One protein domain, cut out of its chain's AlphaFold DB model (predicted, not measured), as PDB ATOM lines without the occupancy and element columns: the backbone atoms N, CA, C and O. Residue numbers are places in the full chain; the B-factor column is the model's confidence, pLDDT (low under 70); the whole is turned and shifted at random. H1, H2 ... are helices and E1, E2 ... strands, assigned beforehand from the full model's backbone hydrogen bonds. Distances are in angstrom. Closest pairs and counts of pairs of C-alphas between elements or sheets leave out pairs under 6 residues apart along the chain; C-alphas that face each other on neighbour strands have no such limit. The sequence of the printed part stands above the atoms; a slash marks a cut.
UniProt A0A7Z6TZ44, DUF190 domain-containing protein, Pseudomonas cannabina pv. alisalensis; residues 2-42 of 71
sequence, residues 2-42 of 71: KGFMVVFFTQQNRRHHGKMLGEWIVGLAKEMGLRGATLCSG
ATOM      1  N   LYS A   2      50.779 -31.372 -24.456       79.25
ATOM      2  CA  LYS A   2      50.647 -30.789 -25.802       79.25
ATOM      3  C   LYS A   2      49.727 -31.706 -26.606       79.25
ATOM      4  O   LYS A   2      49.990 -32.903 -26.635       79.25
ATOM      5  N   GLY A   3      48.655 -31.162 -27.167       85.38
ATOM      6  CA  GLY A   3      47.777 -31.866 -28.102       85.38
ATOM      7  C   GLY A   3      47.919 -31.276 -29.499       85.38
ATOM      8  O   GLY A   3      48.438 -30.166 -29.649       85.38
ATOM      9  N   PHE A   4      47.454 -32.014 -30.502       90.00
ATOM     10  CA  PHE A   4      47.410 -31.551 -31.884       90.00
ATOM     11  C   PHE A   4      45.976 -31.640 -32.397       90.00
ATOM     12  O   PHE A   4      45.261 -32.599 -32.116       90.00
ATOM     13  N   MET A   5      45.572 -30.631 -33.161       92.25
ATOM     14  CA  MET A   5      44.314 -30.636 -33.894       92.25
ATOM     15  C   MET A   5      44.636 -30.690 -35.379       92.25
ATOM     16  O   MET A   5      45.435 -29.888 -35.870       92.25
ATOM     17  N   VAL A   6      44.003 -31.620 -36.082       94.19
ATOM     18  CA  VAL A   6      44.068 -31.699 -37.542       94.19
ATOM     19  C   VAL A   6      42.732 -31.253 -38.104       94.19
ATOM     20  O   VAL A   6      41.676 -31.672 -37.625       94.19
ATOM     21  N   VAL A   7      42.793 -30.392 -39.117       95.88
ATOM     22  CA  VAL A   7      41.620 -29.887 -39.829       95.88
ATOM     23  C   VAL A   7      41.766 -30.204 -41.309       95.88
ATOM     24  O   VAL A   7      42.772 -29.855 -41.925       95.88
ATOM     25  N   PHE A   8      40.757 -30.857 -41.876       95.12
ATOM     26  CA  PHE A   8      40.637 -31.110 -43.306       95.12
ATOM     27  C   PHE A   8      39.543 -30.229 -43.893       95.12
ATOM     28  O   PHE A   8      38.468 -30.109 -43.311       95.12
ATOM     29  N   PHE A   9      39.799 -29.686 -45.079       92.94
ATOM     30  CA  PHE A   9      38.803 -29.001 -45.896       92.94
ATOM     31  C   PHE A   9      38.626 -29.766 -47.207       92.94
ATOM     32  O   PHE A   9      39.605 -30.127 -47.860       92.94
ATOM     33  N   THR A  10      37.383 -30.035 -47.583       91.56
ATOM     34  CA  THR A  10      37.023 -30.709 -48.838       91.56
ATOM     35  C   THR A  10      35.648 -30.238 -49.314       91.56
ATOM     36  O   THR A  10      35.015 -29.414 -48.668       91.56
ATOM     37  N   GLN A  11      35.169 -30.749 -50.444       89.12
ATOM     38  CA  GLN A  11      33.813 -30.526 -50.951       89.12
ATOM     39  C   GLN A  11      32.940 -31.756 -50.670       89.12
ATOM     40  O   GLN A  11      33.447 -32.884 -50.634       89.12
ATOM     41  N   GLN A  12      31.637 -31.548 -50.490       88.69
ATOM     42  CA  GLN A  12      30.679 -32.585 -50.104       88.69
ATOM     43  C   GLN A  12      30.572 -33.730 -51.125       88.69
ATOM     44  O   GLN A  12      30.438 -34.886 -50.730       88.69
ATOM     45  N   ASN A  13      30.658 -33.443 -52.426       88.44
ATOM     46  CA  ASN A  13      30.592 -34.449 -53.495       88.44
ATOM     47  C   ASN A  13      31.891 -35.233 -53.731       88.44
ATOM     48  O   ASN A  13      31.892 -36.163 -54.544       88.44
ATOM     49  N   ARG A  14      33.004 -34.884 -53.070       90.88
ATOM     50  CA  ARG A  14      34.262 -35.620 -53.237       90.88
ATOM     51  C   ARG A  14      34.077 -37.029 -52.715       90.88
ATOM     52  O   ARG A  14      33.520 -37.232 -51.641       90.88
ATOM     53  N   ARG A  15      34.563 -38.012 -53.471       94.00
ATOM     54  CA  ARG A  15      34.412 -39.426 -53.131       94.00
ATOM     55  C   ARG A  15      35.745 -40.134 -53.004       94.00
ATOM     56  O   ARG A  15      36.684 -39.855 -53.745       94.00
ATOM     57  N   HIS A  16      35.772 -41.109 -52.107       95.69
ATOM     58  CA  HIS A  16      36.859 -42.060 -51.945       95.69
ATOM     59  C   HIS A  16      36.266 -43.462 -51.785       95.69
ATOM     60  O   HIS A  16      35.404 -43.686 -50.938       95.69
ATOM     61  N   HIS A  17      36.658 -44.390 -52.665       93.19
ATOM     62  CA  HIS A  17      36.088 -45.745 -52.742       93.19
ATOM     63  C   HIS A  17      34.545 -45.779 -52.726       93.19
ATOM     64  O   HIS A  17      33.925 -46.577 -52.030       93.19
ATOM     65  N   GLY A  18      33.909 -44.869 -53.472       93.44
ATOM     66  CA  GLY A  18      32.449 -44.778 -53.574       93.44
ATOM     67  C   GLY A  18      31.745 -44.095 -52.395       93.44
ATOM     68  O   GLY A  18      30.580 -43.734 -52.541       93.44
ATOM     69  N   LYS A  19      32.428 -43.834 -51.275       93.75
ATOM     70  CA  LYS A  19      31.893 -43.095 -50.118       93.75
ATOM     71  C   LYS A  19      32.172 -41.600 -50.243       93.75
ATOM     72  O   LYS A  19      33.141 -41.224 -50.903       93.75
ATOM     73  N   MET A  20      31.363 -40.756 -49.600       94.38
ATOM     74  CA  MET A  20      31.691 -39.334 -49.472       94.38
ATOM     75  C   MET A  20      32.991 -39.188 -48.676       94.38
ATOM     76  O   MET A  20      33.180 -39.850 -47.656       94.38
ATOM     77  N   LEU A  21      33.905 -38.345 -49.151       95.75
ATOM     78  CA  LEU A  21      35.261 -38.241 -48.614       95.75
ATOM     79  C   LEU A  21      35.244 -37.805 -47.146       95.75
ATOM     80  O   LEU A  21      35.939 -38.405 -46.334       95.75
ATOM     81  N   GLY A  22      34.413 -36.821 -46.792       95.19
ATOM     82  CA  GLY A  22      34.284 -36.370 -45.407       95.19
ATOM     83  C   GLY A  22      33.804 -37.479 -44.462       95.19
ATOM     84  O   GLY A  22      34.395 -37.687 -43.405       95.19
ATOM     85  N   GLU A  23      32.795 -38.254 -44.869       95.19
ATOM     86  CA  GLU A  23      32.307 -39.406 -44.096       95.19
ATOM     87  C   GLU A  23      33.375 -40.493 -43.959       95.19
ATOM     88  O   GLU A  23      33.552 -41.067 -42.884       95.19
ATOM     89  N   TRP A  24      34.109 -40.765 -45.040       97.31
ATOM     90  CA  TRP A  24      35.200 -41.730 -45.022       97.31
ATOM     91  C   TRP A  24      36.313 -41.310 -44.052       97.31
ATOM     92  O   TRP A  24      36.768 -42.148 -43.279       97.31
ATOM     93  N   ILE A  25      36.694 -40.026 -44.017       96.69
ATOM     94  CA  ILE A  25      37.705 -39.505 -43.078       96.69
ATOM     95  C   ILE A  25      37.239 -39.658 -41.624       96.69
ATOM     96  O   ILE A  25      38.021 -40.088 -40.780       96.69
ATOM     97  N   VAL A  26      35.975 -39.347 -41.316       96.69
ATOM     98  CA  VAL A  26      35.425 -39.533 -39.958       96.69
ATOM     99  C   VAL A  26      35.427 -41.013 -39.561       96.69
ATOM    100  O   VAL A  26      35.794 -41.350 -38.434       96.69
ATOM    101  N   GLY A  27      35.058 -41.905 -40.485       96.75
ATOM    102  CA  GLY A  27      35.137 -43.351 -40.275       96.75
ATOM    103  C   GLY A  27      36.567 -43.815 -39.994       96.75
ATOM    104  O   GLY A  27      36.804 -44.507 -39.007       96.75
ATOM    105  N   LEU A  28      37.526 -43.353 -40.799       95.94
ATOM    106  CA  LEU A  28      38.942 -43.666 -40.624       95.94
ATOM    107  C   LEU A  28      39.481 -43.155 -39.280       95.94
ATOM    108  O   LEU A  28      40.161 -43.892 -38.575       95.94
ATOM    109  N   ALA A  29      39.137 -41.929 -38.878       95.81
ATOM    110  CA  ALA A  29      39.514 -41.376 -37.576       95.81
ATOM    111  C   ALA A  29      39.028 -42.262 -36.414       95.81
ATOM    112  O   ALA A  29      39.769 -42.503 -35.459       95.81
ATOM    113  N   LYS A  30      37.804 -42.793 -36.520       95.94
ATOM    114  CA  LYS A  30      37.252 -43.740 -35.547       95.94
ATOM    115  C   LYS A  30      38.016 -45.067 -35.538       95.94
ATOM    116  O   LYS A  30      38.321 -45.572 -34.462       95.94
ATOM    117  N   GLU A  31      38.343 -45.618 -36.706       97.12
ATOM    118  CA  GLU A  31      39.134 -46.855 -36.837       97.12
ATOM    119  C   GLU A  31      40.558 -46.701 -36.280       97.12
ATOM    120  O   GLU A  31      41.093 -47.630 -35.679       97.12
ATOM    121  N   MET A  32      41.148 -45.512 -36.414       95.62
ATOM    122  CA  MET A  32      42.467 -45.171 -35.874       95.62
ATOM    123  C   MET A  32      42.473 -44.905 -34.358       95.62
ATOM    124  O   MET A  32      43.541 -44.718 -33.780       95.62
ATOM    125  N   GLY A  33      41.307 -44.882 -33.702       94.50
ATOM    126  CA  GLY A  33      41.202 -44.676 -32.256       94.50
ATOM    127  C   GLY A  33      41.375 -43.225 -31.800       94.50
ATOM    128  O   GLY A  33      41.735 -42.998 -30.643       94.50
ATOM    129  N   LEU A  34      41.118 -42.241 -32.674       93.94
ATOM    130  CA  LEU A  34      41.084 -40.834 -32.262       93.94
ATOM    131  C   LEU A  34      39.988 -40.614 -31.214       93.94
ATOM    132  O   LEU A  34      38.928 -41.244 -31.245       93.94
ATOM    133  N   ARG A  35      40.229 -39.665 -30.305       92.38
ATOM    134  CA  ARG A  35      39.286 -39.339 -29.222       92.38
ATOM    135  C   ARG A  35      37.973 -38.764 -29.739       92.38
ATOM    136  O   ARG A  35      36.928 -38.977 -29.129       92.38
ATOM    137  N   GLY A  36      38.031 -38.046 -30.856       93.25
ATOM    138  CA  GLY A  36      36.864 -37.463 -31.491       93.25
ATOM    139  C   GLY A  36      37.184 -36.878 -32.858       93.25
ATOM    140  O   GLY A  36      38.317 -36.482 -33.140       93.25
ATOM    141  N   ALA A  37      36.152 -36.816 -33.694       96.81
ATOM    142  CA  ALA A  37      36.157 -36.070 -34.937       96.81
ATOM    143  C   ALA A  37      34.775 -35.444 -35.167       96.81
ATOM    144  O   ALA A  37      33.754 -36.022 -34.795       96.81
ATOM    145  N   THR A  38      34.729 -34.265 -35.775       96.75
ATOM    146  CA  THR A  38      33.490 -33.563 -36.134       96.75
ATOM    147  C   THR A  38      33.554 -33.148 -37.591       96.75
ATOM    148  O   THR A  38      34.566 -32.602 -38.021       96.75
ATOM    149  N   LEU A  39      32.475 -33.402 -38.334       96.56
ATOM    150  CA  LEU A  39      32.289 -32.950 -39.708       96.56
ATOM    151  C   LEU A  39      31.213 -31.861 -39.747       96.56
ATOM    152  O   LEU A  39      30.119 -32.057 -39.220       96.56
ATOM    153  N   CYS A  40      31.525 -30.737 -40.383       94.56
ATOM    154  CA  CYS A  40      30.648 -29.581 -40.543       94.56
ATOM    155  C   CYS A  40      30.528 -29.215 -42.024       94.56
ATOM    156  O   CYS A  40      31.515 -29.281 -42.757       94.56
ATOM    157  N   SER A  41      29.350 -28.765 -42.455       91.06
ATOM    158  CA  SER A  41      29.151 -28.192 -43.791       91.06
ATOM    159  C   SER A  41      29.184 -26.664 -43.722       91.06
ATOM    160  O   SER A  41      28.506 -26.066 -42.887       91.06
ATOM    161  N   GLY A  42      29.968 -26.031 -44.590       88.50
ATOM    162  CA  GLY A  42      30.036 -24.578 -44.735       88.50
ATOM    163  C   GLY A  42      29.022 -24.056 -45.751       88.50
ATOM    164  O   GLY A  42      28.529 -24.801 -46.589       88.50
TER     165      GLY A  42
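Overview. This is residues 2 to 42 of the 71 residues of the protein "DUF190 domain-containing protein" of Pseudomonas cannabina pv. alisalensis (UniProt A0A7Z6TZ44). Two extended strands, E1 and E2, run roughly the same way near each other, each pairing with no named strand, and a short helix, H1, which joins them along the chain, runs back the opposite way beside them, so that the centres of the three make a triangle. H1 packs along E2 over much of its length and comes close to E1 near its own beginning, while a small turn at residues 15 to 20 leads into it. The printed part has 41 residues, with two named strands and one named helix in the order E1, H1, E2, and the class is mixed, helices and strands. It is only just loose, close to compact, with a radius of gyration of the C-alphas of 10.9 A, and its outline is only just flat, spanning 34 by 23 by 11 A.

Along the chain. Strand E1, residues 5 to 11, begins with C-alpha 5 at (44.314, -30.636, -33.894) and is 20.0 A long from first to last C-alpha. Helix H1, residues 21 to 31, is 15.1 A long and begins with C-alpha 21 at (35.261, -38.241, -48.614). Strand E2, residues 36 to 41, is 17.2 A long and ends with C-alpha 41 at (29.151, -28.192, -43.791).

Arrangement. E1 and H1 have 2 pairs of C-alphas within 8 A, the closest being those of Thr 10 and Gly 22, 7.2 A apart. Residues 15 to 16 pair with residues 19 to 20, antiparallel. In H1 every O i to N i+4 pair is within hydrogen-bond range. H1 and E2 have 9 pairs of C-alphas within 8 A, the closest being those of Val 26 and Ala 37, 6.1 A apart. E1 and E2 are near each other, with 11 pairs of C-alphas within 10 A.

Size, cuts and confidence. The C-alphas of Lys 2 and Gly 18 are the two farthest apart, at 36.0 A. The printed part has no cut. The link from E1 to H1 is short and the link from H1 to E2 is tight. The mean pLDDT of the printed part is 93.4, and no printed residue is under 70.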